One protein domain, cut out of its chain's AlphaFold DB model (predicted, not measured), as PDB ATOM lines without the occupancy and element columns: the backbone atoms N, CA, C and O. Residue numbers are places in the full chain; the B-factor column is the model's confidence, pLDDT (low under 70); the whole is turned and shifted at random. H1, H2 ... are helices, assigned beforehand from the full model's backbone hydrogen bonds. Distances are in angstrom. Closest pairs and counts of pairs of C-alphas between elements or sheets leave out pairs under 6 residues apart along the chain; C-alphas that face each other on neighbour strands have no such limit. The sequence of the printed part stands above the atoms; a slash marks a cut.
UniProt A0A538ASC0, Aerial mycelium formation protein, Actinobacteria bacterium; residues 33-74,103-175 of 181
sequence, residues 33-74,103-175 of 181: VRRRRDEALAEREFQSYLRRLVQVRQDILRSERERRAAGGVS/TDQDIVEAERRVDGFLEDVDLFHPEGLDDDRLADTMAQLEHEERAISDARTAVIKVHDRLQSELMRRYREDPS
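What this domain is: This is residues 33 to 74 and 103 to 175 of the 181 residues of the protein "Aerial mycelium formation protein" of Actinobacteria bacterium (UniProt A0A538ASC0). What shape do these atoms make? Two long helices, H1 and H3, run side by side in opposite ways as a rod, and the short helix H2 packs on a part of H1. At one end residues 167 to 175, of which 167 to 172 belong to H3, stick out. What is it built of? The printed part has 115 residues with three named helices, in the order H1, H2, H3, and no named strand; the class is all helix. How large is it? It is only just loose, close to extended, with a radius of gyration of the C-alphas of 19.6 A and spans of 68 by 25 by 21 A.

How they stand to each other: What does the first helix touch? H1, residues 33 to 69, touches H3, residues 131 to 172, at a shallow tilt of 23 degrees, opposite ways. Their closest C-alphas, those of Ala 40 and His 159, are 5.5 A apart. Where does the remaining helix sit? H2, residues 104 to 116, touches H1 at residues 46 to 54 alone; the closest C-alphas, those of Leu 50 and Ala 110, are 5.3 A apart. The two run the same way at a tilt of 38 degrees, only just steep. H2 and H3 are apart. How do the backbones run? In H1, H2 and H3 every O i to N i+4 pair is within hydrogen-bond range.

Where its parts are: Where does H1 run? It goes 53.0 A from C-alpha 33 at (179.703, 324.440, 272.961) to C-alpha 69. Where are the others? H2 measures 18.3 A from C-alpha 104 to C-alpha 116. H3 measures 61.6 A and ends with C-alpha 172 at (193.529, 321.480, 267.091).

The domain as a whole: Is anything missing? Residues 75 to 102 are not printed, and C-alphas 74 and 103 are 38.3 A apart across the cut. Which link is long? The link from H2 to H3, residues 117 to 130. Where is confidence low? Residues 73 to 74 are under 70; the mean pLDDT of the printed part is 91.0.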
ATOM      1  N   VAL A  33     178.908 324.866 271.795       96.19
ATOM      2  CA  VAL A  33     179.703 324.440 272.961       96.19
ATOM      3  C   VAL A  33     179.990 325.628 273.894       96.19
ATOM      4  O   VAL A  33     179.886 325.483 275.114       96.19
ATOM      5  N   ARG A  34     180.284 326.821 273.349       94.69
ATOM      6  CA  ARG A  34     180.439 328.059 274.139       94.69
ATOM      7  C   ARG A  34     179.150 328.424 274.875       94.69
ATOM      8  O   ARG A  34     179.195 328.603 276.088       94.69
ATOM      9  N   ARG A  35     178.011 328.436 274.172       95.19
ATOM     10  CA  ARG A  35     176.688 328.722 274.749       95.19
ATOM     11  C   ARG A  35     176.363 327.776 275.907       95.19
ATOM     12  O   ARG A  35     175.977 328.237 276.977       95.19
ATOM     13  N   ARG A  36     176.555 326.464 275.720       96.81
ATOM     14  CA  ARG A  36     176.342 325.458 276.777       96.81
ATOM     15  C   ARG A  36     177.282 325.666 277.965       96.81
ATOM     16  O   ARG A  36     176.854 325.523 279.105       96.81
ATOM     17  N   ARG A  37     178.550 326.021 277.715       95.56
ATOM     18  CA  ARG A  37     179.533 326.332 278.770       95.56
ATOM     19  C   ARG A  37     179.100 327.539 279.590       95.56
ATOM     20  O   ARG A  37     179.158 327.475 280.813       95.56
ATOM     21  N   ASP A  38     178.660 328.607 278.932       93.44
ATOM     22  CA  ASP A  38     178.202 329.830 279.599       93.44
ATOM     23  C   ASP A  38     176.923 329.570 280.412       93.44
ATOM     24  O   ASP A  38     176.806 330.026 281.547       93.44
ATOM     25  N   GLU A  39     176.005 328.757 279.883       94.31
ATOM     26  CA  GLU A  39     174.796 328.321 280.590       94.31
ATOM     27  C   GLU A  39     175.121 327.465 281.829       94.31
ATOM     28  O   GLU A  39     174.579 327.714 282.906       94.31
ATOM     29  N   ALA A  40     176.051 326.509 281.716       95.00
ATOM     30  CA  ALA A  40     176.515 325.712 282.854       95.00
ATOM     31  C   ALA A  40     177.239 326.570 283.906       95.00
ATOM     32  O   ALA A  40     177.088 326.337 285.105       95.00
ATOM     33  N   LEU A  41     178.003 327.581 283.479       92.75
ATOM     34  CA  LEU A  41     178.649 328.527 284.388       92.75
ATOM     35  C   LEU A  41     177.609 329.356 285.151       92.75
ATOM     36  O   LEU A  41     177.672 329.413 286.378       92.75
ATOM     37  N   ALA A  42     176.625 329.926 284.450       91.62
ATOM     38  CA  ALA A  42     175.528 330.674 285.064       91.62
ATOM     39  C   ALA A  42     174.753 329.824 286.083       91.62
ATOM     40  O   ALA A  42     174.454 330.285 287.184       91.62
ATOM     41  N   GLU A  43     174.481 328.561 285.754       94.56
ATOM     42  CA  GLU A  43     173.843 327.622 286.676       94.56
ATOM     43  C   GLU A  43     174.720 327.324 287.904       94.56
ATOM     44  O   GLU A  43     174.221 327.298 289.028       94.56
ATOM     45  N   ARG A  44     176.041 327.156 287.740       93.06
ATOM     46  CA  ARG A  44     176.947 326.952 288.887       93.06
ATOM     47  C   ARG A  44     176.905 328.153 289.840       93.06
ATOM     48  O   ARG A  44     176.961 327.956 291.060       93.06
ATOM     49  N   GLU A  45     176.857 329.371 289.304       90.06
ATOM     50  CA  GLU A  45     176.806 330.596 290.108       90.06
ATOM     51  C   GLU A  45     175.452 330.727 290.816       90.06
ATOM     52  O   GLU A  45     175.424 331.005 292.017       90.06
ATOM     53  N   PHE A  46     174.349 330.391 290.138       91.75
ATOM     54  CA  PHE A  46     173.020 330.296 290.753       91.75
ATOM     55  C   PHE A  46     173.007 329.324 291.942       91.75
ATOM     56  O   PHE A  46     172.619 329.707 293.046       91.75
ATOM     57  N   GLN A  47     173.517 328.099 291.765       93.06
ATOM     58  CA  GLN A  47     173.591 327.108 292.848       93.06
ATOM     59  C   GLN A  47     174.467 327.590 294.015       93.06
ATOM     60  O   GLN A  47     174.160 327.340 295.179       93.06
ATOM     61  N   SER A  48     175.556 328.309 293.725       90.75
ATOM     62  CA  SER A  48     176.439 328.868 294.758       90.75
ATOM     63  C   SER A  48     175.743 329.954 295.579       90.75
ATOM     64  O   SER A  48     175.887 329.986 296.804       90.75
ATOM     65  N   TYR A  49     174.968 330.815 294.922       90.19
ATOM     66  CA  TYR A  49     174.189 331.860 295.575       90.19
ATOM     67  C   TYR A  49     173.043 331.288 296.410       90.19
ATOM     68  O   TYR A  49     172.927 331.606 297.594       90.19
ATOM     69  N   LEU A  50     172.270 330.363 295.836       91.88
ATOM     70  CA  LEU A  50     171.199 329.656 296.533       91.88
ATOM     71  C   LEU A  50     171.721 328.946 297.791       91.88
ATOM     72  O   LEU A  50     171.169 329.113 298.880       91.88
ATOM     73  N   ARG A  51     172.846 328.227 297.672       92.56
ATOM     74  CA  ARG A  51     173.522 327.588 298.809       92.56
ATOM     75  C   ARG A  51     173.873 328.598 299.898       92.56
ATOM     76  O   ARG A  51     173.670 328.326 301.080       92.56
ATOM     77  N   ARG A  52     174.396 329.767 299.514       90.38
ATOM     78  CA  ARG A  52     174.778 330.811 300.470       90.38
ATOM     79  C   ARG A  52     173.569 331.356 301.222       90.38
ATOM     80  O   ARG A  52     173.673 331.559 302.429       90.38
ATOM     81  N   LEU A  53     172.440 331.562 300.545       89.94
ATOM     82  CA  LEU A  53     171.201 331.979 301.197       89.94
ATOM     83  C   LEU A  53     170.756 330.939 302.235       89.94
ATOM     84  O   LEU A  53     170.554 331.303 303.390       89.94
ATOM     85  N   VAL A  54     170.702 329.653 301.873       92.38
ATOM     86  CA  VAL A  54     170.342 328.566 302.807       92.38
ATOM     87  C   VAL A  54     171.264 328.543 304.029       92.38
ATOM     88  O   VAL A  54     170.779 328.508 305.160       92.38
ATOM     89  N   GLN A  55     172.580 328.655 303.829       88.62
ATOM     90  CA  GLN A  55     173.556 328.698 304.926       88.62
ATOM     91  C   GLN A  55     173.320 329.871 305.883       88.62
ATOM     92  O   GLN A  55     173.370 329.685 307.095       88.62
ATOM     93  N   VAL A  56     172.994 331.062 305.365       88.81
ATOM     94  CA  VAL A  56     172.663 332.222 306.213       88.81
ATOM     95  C   VAL A  56     171.451 331.927 307.101       88.81
ATOM     96  O   VAL A  56     171.438 332.306 308.269       88.81
ATOM     97  N   ARG A  57     170.441 331.224 306.583       91.88
ATOM     98  CA  ARG A  57     169.267 330.838 307.381       91.88
ATOM     99  C   ARG A  57     169.596 329.757 308.409       91.88
ATOM    100  O   ARG A  57     169.174 329.869 309.556       91.88
ATOM    101  N   GLN A  58     170.413 328.769 308.047       91.38
ATOM    102  CA  GLN A  58     170.927 327.782 309.004       91.38
ATOM    103  C   GLN A  58     171.702 328.444 310.146       91.38
ATOM    104  O   GLN A  58     171.563 328.032 311.295       91.38
ATOM    105  N   ASP A  59     172.495 329.472 309.845       87.88
ATOM    106  CA  ASP A  59     173.259 330.224 310.839       87.88
ATOM    107  C   ASP A  59     172.341 330.982 311.819       87.88
ATOM    108  O   ASP A  59     172.594 330.966 313.026       87.88
ATOM    109  N   ILE A  60     171.233 331.567 311.337       88.62
ATOM    110  CA  ILE A  60     170.191 332.183 312.185       88.62
ATOM    111  C   ILE A  60     169.593 331.148 313.147       88.62
ATOM    112  O   ILE A  60     169.586 331.360 314.362       88.62
ATOM    113  N   LEU A  61     169.132 330.008 312.624       91.44
ATOM    114  CA  LEU A  61     168.490 328.966 313.435       91.44
ATOM    115  C   LEU A  61     169.477 328.285 314.397       91.44
ATOM    116  O   LEU A  61     169.127 327.950 315.530       91.44
ATOM    117  N   ARG A  62     170.745 328.131 313.997       90.81
ATOM    118  CA  ARG A  62     171.807 327.638 314.886       90.81
ATOM    119  C   ARG A  62     172.022 328.595 316.058       90.81
ATOM    120  O   ARG A  62     172.099 328.135 317.195       90.81
ATOM    121  N   SER A  63     172.055 329.900 315.789       88.69
ATOM    122  CA  SER A  63     172.177 330.936 316.821       88.69
ATOM    123  C   SER A  63     171.009 330.914 317.814       88.69
ATOM    124  O   SER A  63     171.206 331.080 319.019       88.69
ATOM    125  N   GLU A  64     169.790 330.670 317.325       90.12
ATOM    126  CA  GLU A  64     168.604 330.456 318.161       90.12
ATOM    127  C   GLU A  64     168.784 329.253 319.097       90.12
ATOM    128  O   GLU A  64     168.670 329.390 320.318       90.12
ATOM    129  N   ARG A  65     169.134 328.091 318.535       91.56
ATOM    130  CA  ARG A  65     169.354 326.852 319.294       91.56
ATOM    131  C   ARG A  65     170.437 327.018 320.364       91.56
ATOM    132  O   ARG A  65     170.274 326.555 321.491       91.56
ATOM    133  N   GLU A  66     171.530 327.699 320.029       89.56
ATOM    134  CA  GLU A  66     172.618 328.005 320.965       89.56
ATOM    135  C   GLU A  66     172.157 328.926 322.102       89.56
ATOM    136  O   GLU A  66     172.500 328.675 323.260       89.56
ATOM    137  N   ARG A  67     171.313 329.935 321.822       87.88
ATOM    138  CA  ARG A  67     170.714 330.763 322.884       87.88
ATOM    139  C   ARG A  67     169.876 329.919 323.845       87.88
ATOM    140  O   ARG A  67     169.981 330.122 325.056       87.88
ATOM    141  N   ARG A  68     169.047 328.999 323.339       90.62
ATOM    142  CA  ARG A  68     168.217 328.121 324.189       90.62
ATOM    143  C   ARG A  68     169.078 327.235 325.081       90.62
ATOM    144  O   ARG A  68     168.848 327.186 326.287       90.62
ATOM    145  N   ALA A  69     170.126 326.632 324.519       88.75
ATOM    146  CA  ALA A  69     171.081 325.822 325.274       88.75
ATOM    147  C   ALA A  69     171.816 326.621 326.371       88.75
ATOM    148  O   ALA A  69     172.137 326.070 327.423       88.75
ATOM    149  N   ALA A  70     172.036 327.922 326.160       87.94
ATOM    150  CA  ALA A  70     172.616 328.838 327.144       87.94
ATOM    151  C   ALA A  70     171.596 329.419 328.152       87.94
ATOM    152  O   ALA A  70     171.920 330.346 328.894       87.94
ATOM    153  N   GLY A  71     170.358 328.910 328.188       84.69
ATOM    154  CA  GLY A  71     169.331 329.347 329.140       84.69
ATOM    155  C   GLY A  71     168.669 330.684 328.792       84.69
ATOM    156  O   GLY A  71     168.182 331.375 329.683       84.69
ATOM    157  N   GLY A  72     168.663 331.083 327.515       73.31
ATOM    158  CA  GLY A  72     167.953 332.282 327.050       73.31
ATOM    159  C   GLY A  72     168.732 333.594 327.186       73.31
ATOM    160  O   GLY A  72     168.292 334.615 326.662       73.31
ATOM    161  N   VAL A  73     169.901 333.581 327.833       62.50
ATOM    162  CA  VAL A  73     170.728 334.775 328.055       62.50
ATOM    163  C   VAL A  73     171.722 334.922 326.904       62.50
ATOM    164  O   VAL A  73     172.788 334.313 326.898       62.50
ATOM    165  N   SER A  74     171.372 335.712 325.888       63.41
ATOM    166  CA  SER A  74     172.294 336.049 324.798       63.41
ATOM    167  C   SER A  74     171.966 337.407 324.180       63.41
ATOM    168  O   SER A  74     170.829 337.871 324.259       63.41
ATOM    169  N   THR A 103     171.492 337.177 287.015       86.62
ATOM    170  CA  THR A 103     170.434 338.071 286.551       86.62
ATOM    171  C   THR A 103     169.501 338.410 287.712       86.62
ATOM    172  O   THR A 103     169.384 337.638 288.666       86.62
ATOM    173  N   ASP A 104     168.768 339.521 287.619       84.19
ATOM    174  CA  ASP A 104     167.725 339.847 288.604       84.19
ATOM    175  C   ASP A 104     166.704 338.703 288.738       84.19
ATOM    176  O   ASP A 104     166.202 338.423 289.824       84.19
ATOM    177  N   GLN A 105     166.436 337.984 287.641       87.25
ATOM    178  CA  GLN A 105     165.565 336.810 287.645       87.25
ATOM    179  C   GLN A 105     166.155 335.648 288.453       87.25
ATOM    180  O   GLN A 105     165.419 335.017 289.208       87.25
ATOM    181  N   ASP A 106     167.462 335.393 288.330       85.94
ATOM    182  CA  ASP A 106     168.154 334.355 289.103       85.94
ATOM    183  C   ASP A 106     168.125 334.671 290.604       85.94
ATOM    184  O   ASP A 106     167.908 333.776 291.422       85.94
ATOM    185  N   ILE A 107     168.310 335.946 290.969       85.62
ATOM    186  CA  ILE A 107     168.248 336.404 292.365       85.62
ATOM    187  C   ILE A 107     166.847 336.161 292.930       85.62
ATOM    188  O   ILE A 107     166.703 335.465 293.933       85.62
ATOM    189  N   VAL A 108     165.813 336.657 292.243       88.19
ATOM    190  CA  VAL A 108     164.413 336.501 292.670       88.19
ATOM    191  C   VAL A 108     164.006 335.024 292.737       88.19
ATOM    192  O   VAL A 108     163.237 334.626 293.612       88.19
ATOM    193  N   GLU A 109     164.494 334.184 291.821       89.62
ATOM    194  CA  GLU A 109     164.234 332.743 291.861       89.62
ATOM    195  C   GLU A 109     164.900 332.060 293.056       89.62
ATOM    196  O   GLU A 109     164.250 331.253 293.727       89.62
ATOM    197  N   ALA A 110     166.158 332.394 293.344       88.25
ATOM    198  CA  ALA A 110     166.867 331.844 294.491       88.25
ATOM    199  C   ALA A 110     166.204 332.255 295.814       88.25
ATOM    200  O   ALA A 110     165.988 331.396 296.666       88.25
ATOM    201  N   GLU A 111     165.827 333.529 295.963       88.00
ATOM    202  CA  GLU A 111     165.110 334.029 297.145       88.00
ATOM    203  C   GLU A 111     163.781 333.296 297.339       88.00
ATOM    204  O   GLU A 111     163.573 332.680 298.384       88.00
ATOM    205  N   ARG A 112     162.942 333.234 296.294       89.94
ATOM    206  CA  ARG A 112     161.661 332.508 296.336       89.94
ATOM    207  C   ARG A 112     161.834 331.053 296.766       89.94
ATOM    208  O   ARG A 112     161.005 330.511 297.489       89.94
ATOM    209  N   ARG A 113     162.889 330.397 296.283       90.69
ATOM    210  CA  ARG A 113     163.150 328.991 296.586       90.69
ATOM    211  C   ARG A 113     163.556 328.785 298.041       90.69
ATOM    212  O   ARG A 113     163.081 327.841 298.660       90.69
ATOM    213  N   VAL A 114     164.398 329.666 298.584       90.38
ATOM    214  CA  VAL A 114     164.757 329.622 300.007       90.38
ATOM    215  C   VAL A 114     163.559 329.911 300.894       90.38
ATOM    216  O   VAL A 114     163.375 329.211 301.885       90.38
ATOM    217  N   ASP A 115     162.730 330.887 300.528       88.75
ATOM    218  CA  ASP A 115     161.513 331.205 301.278       88.75
ATOM    219  C   ASP A 115     160.535 330.020 301.275       88.75
ATOM    220  O   ASP A 115     159.937 329.710 302.300       88.75
ATOM    221  N   GLY A 116     160.453 329.274 300.167       90.44
ATOM    222  CA  GLY A 116     159.674 328.034 300.091       90.44
ATOM    223  C   GLY A 116     160.155 326.918 301.030       90.44
ATOM    224  O   GLY A 116     159.359 326.071 301.423       90.44
ATOM    225  N   PHE A 117     161.429 326.907 301.439       88.88
ATOM    226  CA  PHE A 117     161.925 325.962 302.454       88.88
ATOM    227  C   PHE A 117     161.536 326.353 303.882       88.88
ATOM    228  O   PHE A 117     161.726 325.565 304.806       88.88
ATOM    229  N   LEU A 118     161.041 327.575 304.068       87.69
ATOM    230  CA  LEU A 118     160.804 328.214 305.358       87.69
ATOM    231  C   LEU A 118     159.360 328.683 305.500       87.69
ATOM    232  O   LEU A 118     159.079 329.657 306.199       87.69
ATOM    233  N   GLU A 119     158.440 327.982 304.842       85.50
ATOM    234  CA  GLU A 119     157.014 328.239 304.982       85.50
ATOM    235  C   GLU A 119     156.619 328.189 306.472       85.50
ATOM    236  O   GLU A 119     157.004 327.282 307.222       85.50
ATOM    237  N   ASP A 120     155.905 329.227 306.908       82.38
ATOM    238  CA  ASP A 120     155.486 329.461 308.295       82.38
ATOM    239  C   ASP A 120     156.619 329.680 309.321       82.38
ATOM    240  O   ASP A 120     156.406 329.535 310.527       82.38
ATOM    241  N   VAL A 121     157.827 330.051 308.879       86.12
ATOM    242  CA  VAL A 121     158.949 330.392 309.768       86.12
ATOM    243  C   VAL A 121     159.268 331.885 309.692       86.12
ATOM    244  O   VAL A 121     159.812 332.372 308.702       86.12
ATOM    245  N   ASP A 122     159.004 332.618 310.779       85.69
ATOM    246  CA  ASP A 122     159.471 333.999 310.919       85.69
ATOM    247  C   ASP A 122     160.934 334.030 311.386       85.69
ATOM    248  O   ASP A 122     161.247 333.985 312.576       85.69
ATOM    249  N   LEU A 123     161.853 334.128 310.425       82.62
ATOM    250  CA  LEU A 123     163.286 334.254 310.701       82.62
ATOM    251  C   LEU A 123     163.681 335.552 311.417       82.62
ATOM    252  O   LEU A 123     164.808 335.627 311.916       82.62
ATOM    253  N   PHE A 124     162.821 336.574 311.440       78.50
ATOM    254  CA  PHE A 124     163.090 337.799 312.195       78.50
ATOM    255  C   PHE A 124     162.841 337.606 313.692       78.50
ATOM    256  O   PHE A 124     163.480 338.291 314.491       78.50
ATOM    257  N   HIS A 125     161.986 336.645 314.057       83.69
ATOM    258  CA  HIS A 125     161.642 336.307 315.441       83.69
ATOM    259  C   HIS A 125     161.735 334.789 315.691       83.69
ATOM    260  O   HIS A 125     160.741 334.153 316.064       83.69
ATOM    261  N   PRO A 126     162.916 334.165 315.503       84.12
ATOM    262  CA  PRO A 126     163.064 332.717 315.638       84.12
ATOM    263  C   PRO A 126     162.843 332.226 317.080       84.12
ATOM    264  O   PRO A 126     162.623 331.035 317.301       84.12
ATOM    265  N   GLU A 127     162.830 333.127 318.065       83.38
ATOM    266  CA  GLU A 127     162.404 332.854 319.438       83.38
ATOM    267  C   GLU A 127     160.941 332.407 319.565       83.38
ATOM    268  O   GLU A 127     160.592 331.796 320.573       83.38
ATOM    269  N   GLY A 128     160.100 332.701 318.567       86.12
ATOM    270  CA  GLY A 128     158.695 332.296 318.537       86.12
ATOM    271  C   GLY A 128     158.467 330.841 318.115       86.12
ATOM    272  O   GLY A 128     157.366 330.329 318.304       86.12
ATOM    273  N   LEU A 129     159.482 330.166 317.561       89.75
ATOM    274  CA  LEU A 129     159.400 328.751 317.184       89.75
ATOM    275  C   LEU A 129     159.466 327.863 318.431       89.75
ATOM    276  O   LEU A 129     160.263 328.127 319.327       89.75
ATOM    277  N   ASP A 130     158.717 326.768 318.498       91.94
ATOM    278  CA  ASP A 130     158.991 325.734 319.505       91.94
ATOM    279  C   ASP A 130     160.255 324.918 319.149       91.94
ATOM    280  O   ASP A 130     160.848 325.084 318.078       91.94
ATOM    281  N   ASP A 131     160.752 324.118 320.099       92.12
ATOM    282  CA  ASP A 131     162.003 323.359 319.933       92.12
ATOM    283  C   ASP A 131     161.903 322.311 318.812       92.12
ATOM    284  O   ASP A 131     162.866 322.130 318.062       92.12
ATOM    285  N   ASP A 132     160.743 321.667 318.671       93.06
ATOM    286  CA  ASP A 132     160.504 320.631 317.664       93.06
ATOM    287  C   ASP A 132     160.498 321.249 316.261       93.06
ATOM    288  O   ASP A 132     161.234 320.813 315.374       93.06
ATOM    289  N   ARG A 133     159.768 322.356 316.074       92.81
ATOM    290  CA  ARG A 133     159.707 323.091 314.808       92.81
ATOM    291  C   ARG A 133     161.064 323.663 314.419       92.81
ATOM    292  O   ARG A 133     161.416 323.637 313.237       92.81
ATOM    293  N   LEU A 134     161.839 324.168 315.382       93.38
ATOM    294  CA  LEU A 134     163.210 324.624 315.140       93.38
ATOM    295  C   LEU A 134     164.093 323.472 314.641       93.38
ATOM    296  O   LEU A 134     164.806 323.637 313.649       93.38
ATOM    297  N   ALA A 135     164.034 322.310 315.299       93.69
ATOM    298  CA  ALA A 135     164.807 321.131 314.916       93.69
ATOM    299  C   ALA A 135     164.421 320.612 313.520       93.69
ATOM    300  O   ALA A 135     165.310 320.382 312.694       93.69
ATOM    301  N   ASP A 136     163.122 320.511 313.234       94.12
ATOM    302  CA  ASP A 136     162.595 320.084 311.934       94.12
ATOM    303  C   ASP A 136     163.030 321.031 310.812       94.12
ATOM    304  O   ASP A 136     163.542 320.594 309.779       94.12
ATOM    305  N   THR A 137     162.913 322.345 311.038       94.25
ATOM    306  CA  THR A 137     163.318 323.364 310.058       94.25
ATOM    307  C   THR A 137     164.823 323.301 309.786       94.25
ATOM    308  O   THR A 137     165.262 323.366 308.637       94.25
ATOM    309  N   MET A 138     165.645 323.134 310.829       94.56
ATOM    310  CA  MET A 138     167.092 322.966 310.666       94.56
ATOM    311  C   MET A 138     167.434 321.708 309.858       94.56
ATOM    312  O   MET A 138     168.291 321.778 308.974       94.56
ATOM    313  N   ALA A 139     166.762 320.582 310.126       95.12
ATOM    314  CA  ALA A 139     166.964 319.333 309.393       95.12
ATOM    315  C   ALA A 139     166.551 319.458 307.916       95.12
ATOM    316  O   ALA A 139     167.268 318.975 307.035       95.12
ATOM    317  N   GLN A 140     165.446 320.156 307.637       94.88
ATOM    318  CA  GLN A 140     165.004 320.463 306.277       94.88
ATOM    319  C   GLN A 140     166.036 321.318 305.533       94.88
ATOM    320  O   GLN A 140     166.466 320.942 304.444       94.88
ATOM    321  N   LEU A 141     166.507 322.421 306.128       94.44
ATOM    322  CA  LEU A 141     167.540 323.252 305.501       94.44
ATOM    323  C   LEU A 141     168.845 322.482 305.271       94.44
ATOM    324  O   LEU A 141     169.539 322.737 304.293       94.44
ATOM    325  N   GLU A 142     169.217 321.563 306.165       95.44
ATOM    326  CA  GLU A 142     170.392 320.704 305.977       95.44
ATOM    327  C   GLU A 142     170.223 319.741 304.796       95.44
ATOM    328  O   GLU A 142     171.155 319.554 304.012       95.44
ATOM    329  N   HIS A 143     169.035 319.153 304.639       95.62
ATOM    330  CA  HIS A 143     168.714 318.324 303.480       95.62
ATOM    331  C   HIS A 143     168.816 319.119 302.170       95.62
ATOM    332  O   HIS A 143     169.483 318.672 301.234       95.62
ATOM    333  N   GLU A 144     168.222 320.312 302.126       95.06
ATOM    334  CA  GLU A 144     168.240 321.170 300.937       95.06
ATOM    335  C   GLU A 144     169.651 321.687 300.617       95.06
ATOM    336  O   GLU A 144     170.064 321.658 299.459       95.06
ATOM    337  N   GLU A 145     170.447 322.093 301.617       95.56
ATOM    338  CA  GLU A 145     171.842 322.524 301.400       95.56
ATOM    339  C   GLU A 145     172.687 321.411 300.772       95.56
ATOM    340  O   GLU A 145     173.459 321.676 299.839       95.56
ATOM    341  N   ARG A 146     172.494 320.163 301.224       96.00
ATOM    342  CA  ARG A 146     173.152 318.986 300.643       96.00
ATOM    343  C   ARG A 146     172.720 318.770 299.194       96.00
ATOM    344  O   ARG A 146     173.584 318.649 298.328       96.00
ATOM    345  N   ALA A 147     171.418 318.813 298.907       95.00
ATOM    346  CA  ALA A 147     170.899 318.668 297.545       95.00
ATOM    347  C   ALA A 147     171.433 319.758 296.592       95.00
ATOM    348  O   ALA A 147     171.843 319.461 295.467       95.00
ATOM    349  N   ILE A 148     171.498 321.011 297.054       95.12
ATOM    350  CA  ILE A 148     172.080 322.139 296.310       95.12
ATOM    351  C   ILE A 148     173.579 321.915 296.068       95.12
ATOM    352  O   ILE A 148     174.082 322.151 294.968       95.12
ATOM    353  N   SER A 149     174.311 321.439 297.076       94.00
ATOM    354  CA  SER A 149     175.746 321.146 296.966       94.00
ATOM    355  C   SER A 149     176.036 320.008 295.980       94.00
ATOM    356  O   SER A 149     176.992 320.092 295.198       94.00
ATOM    357  N   ASP A 150     175.193 318.977 295.963       96.25
ATOM    358  CA  ASP A 150     175.280 317.863 295.019       96.25
ATOM    359  C   ASP A 150     174.983 318.324 293.588       96.25
ATOM    360  O   ASP A 150     175.776 318.060 292.675       96.25
ATOM    361  N   ALA A 151     173.906 319.094 293.394       95.00
ATOM    362  CA  ALA A 151     173.570 319.700 292.105       95.00
ATOM    363  C   ALA A 151     174.711 320.593 291.605       95.00
ATOM    364  O   ALA A 151     175.170 320.447 290.471       95.00
ATOM    365  N   ARG A 152     175.256 321.452 292.475       94.94
ATOM    366  CA  ARG A 152     176.415 322.296 292.165       94.94
ATOM    367  C   ARG A 152     177.613 321.469 291.699       94.94
ATOM    368  O   ARG A 152     178.265 321.832 290.721       94.94
ATOM    369  N   THR A 153     177.914 320.376 292.395       95.88
ATOM    370  CA  THR A 153     179.030 319.482 292.053       95.88
ATOM    371  C   THR A 153     178.812 318.812 290.697       95.88
ATOM    372  O   THR A 153     179.754 318.685 289.912       95.88
ATOM    373  N   ALA A 154     177.578 318.416 290.387       96.62
ATOM    374  CA  ALA A 154     177.228 317.869 289.081       96.62
ATOM    375  C   ALA A 154     177.368 318.918 287.960       96.62
ATOM    376  O   ALA A 154     177.975 318.623 286.929       96.62
ATOM    377  N   VAL A 155     176.928 320.160 288.187       96.31
ATOM    378  CA  VAL A 155     177.091 321.273 287.233       96.31
ATOM    379  C   VAL A 155     178.568 321.590 286.977       96.31
ATOM    380  O   VAL A 155     178.948 321.817 285.831       96.31
ATOM    381  N   ILE A 156     179.424 321.553 288.008       95.50
ATOM    382  CA  ILE A 156     180.880 321.718 287.834       95.50
ATOM    383  C   ILE A 156     181.425 320.665 286.862       95.50
ATOM    384  O   ILE A 156     182.131 321.017 285.924       95.50
ATOM    385  N   LYS A 157     181.044 319.389 287.015       97.38
ATOM    386  CA  LYS A 157     181.493 318.315 286.109       97.38
ATOM    387  C   LYS A 157     181.045 318.548 284.662       97.38
ATOM    388  O   LYS A 157     181.818 318.304 283.737       97.38
ATOM    389  N   VAL A 158     179.814 319.024 284.465       98.06
ATOM    390  CA  VAL A 158     179.283 319.397 283.142       98.06
ATOM    391  C   VAL A 158     180.094 320.542 282.535       98.06
ATOM    392  O   VAL A 158     180.557 320.444 281.396       98.06
ATOM    393  N   HIS A 159     180.324 321.604 283.306       96.44
ATOM    394  CA  HIS A 159     181.127 322.747 282.885       96.44
ATOM    395  C   HIS A 159     182.563 322.337 282.519       96.44
ATOM    396  O   HIS A 159     183.051 322.708 281.451       96.44
ATOM    397  N   ASP A 160     183.214 321.508 283.338       96.44
ATOM    398  CA  ASP A 160     184.575 321.016 283.092       96.44
ATOM    399  C   ASP A 160     184.659 320.177 281.808       96.44
ATOM    400  O   ASP A 160     185.637 320.268 281.055       96.44
ATOM    401  N   ARG A 161     183.619 319.386 281.503       97.44
ATOM    402  CA  ARG A 161     183.524 318.625 280.247       97.44
ATOM    403  C   ARG A 161     183.453 319.551 279.032       97.44
ATOM    404  O   ARG A 161     184.172 319.323 278.059       97.44
ATOM    405  N   LEU A 162     182.637 320.600 279.104       97.25
ATOM    406  CA  LEU A 162     182.501 321.603 278.042       97.25
ATOM    407  C   LEU A 162     183.795 322.405 277.857       97.25
ATOM    408  O   LEU A 162     184.255 322.591 276.731       97.25
ATOM    409  N   GLN A 163     184.434 322.822 278.953       95.38
ATOM    410  CA  GLN A 163     185.736 323.487 278.906       95.38
ATOM    411  C   GLN A 163     186.816 322.594 278.291       95.38
ATOM    412  O   GLN A 163     187.615 323.070 277.486       95.38
ATOM    413  N   SER A 164     186.831 321.304 278.632       96.31
ATOM    414  CA  SER A 164     187.784 320.340 278.069       96.31
ATOM    415  C   SER A 164     187.627 320.202 276.554       96.31
ATOM    416  O   SER A 164     188.630 320.156 275.840       96.31
ATOM    417  N   GLU A 165     186.389 320.188 276.052       96.69
ATOM    418  CA  GLU A 165     186.127 320.165 274.610       96.69
ATOM    419  C   GLU A 165     186.591 321.454 273.921       96.69
ATOM    420  O   GLU A 165     187.273 321.395 272.898       96.69
ATOM    421  N   LEU A 166     186.296 322.626 274.495       95.12
ATOM    422  CA  LEU A 166     186.786 323.900 273.955       95.12
ATOM    423  C   LEU A 166     188.319 323.929 273.903       95.12
ATOM    424  O   LEU A 166     188.896 324.276 272.876       95.12
ATOM    425  N   MET A 167     188.988 323.493 274.976       94.81
ATOM    426  CA  MET A 167     190.449 323.388 275.020       94.81
ATOM    427  C   MET A 167     191.004 322.410 273.977       94.81
ATOM    428  O   MET A 167     192.069 322.668 273.414       94.81
ATOM    429  N   ARG A 168     190.313 321.292 273.709       95.81
ATOM    430  CA  ARG A 168     190.688 320.349 272.645       95.81
ATOM    431  C   ARG A 168     190.645 321.032 271.279       95.81
ATOM    432  O   ARG A 168     191.658 321.021 270.584       95.81
ATOM    433  N   ARG A 169     189.533 321.693 270.949       95.19
ATOM    434  CA  ARG A 169     189.353 322.401 269.671       95.19
ATOM    435  C   ARG A 169     190.355 323.532 269.476       95.19
ATOM    436  O   ARG A 169     190.914 323.656 268.399       95.19
ATOM    437  N   TYR A 170     190.642 324.312 270.517       94.25
ATOM    438  CA  TYR A 170     191.654 325.375 270.448       94.25
ATOM    439  C   TYR A 170     193.076 324.843 270.256       94.25
ATOM    440  O   TYR A 170     193.918 325.530 269.683       94.25
ATOM    441  N   ARG A 171     193.362 323.627 270.732       94.00
ATOM    442  CA  ARG A 171     194.642 322.959 270.471       94.00
ATOM    443  C   ARG A 171     194.732 322.454 269.029       94.00
ATOM    444  O   ARG A 171     195.816 322.495 268.459       94.00
ATOM    445  N   GLU A 172     193.625 321.961 268.477       94.31
ATOM    446  CA  GLU A 172     193.529 321.480 267.091       94.31
ATOM    447  C   GLU A 172     193.570 322.638 266.081       94.31
ATOM    448  O   GLU A 172     194.259 322.543 265.069       94.31
ATOM    449  N   ASP A 173     192.897 323.746 266.391       92.69
ATOM    450  CA  ASP A 173     192.890 324.966 265.590       92.69
ATOM    451  C   ASP A 173     192.980 326.221 266.487       92.69
ATOM    452  O   ASP A 173     191.969 326.729 266.988       92.69
ATOM    453  N   PRO A 174     194.198 326.761 266.682       90.31
ATOM    454  CA  PRO A 174     194.414 327.977 267.463       90.31
ATOM    455  C   PRO A 174     193.744 329.230 266.888       90.31
ATOM    456  O   PRO A 174     193.556 330.197 267.627       90.31
ATOM    457  N   SER A 175     193.364 329.244 265.603       89.81
ATOM    458  CA  SER A 175     192.684 330.399 264.996       89.81
ATOM    459  C   SER A 175     191.269 330.613 265.554       89.81
ATOM    460  O   SER A 175     190.736 331.722 265.496       89.81
TER     461      SER A 175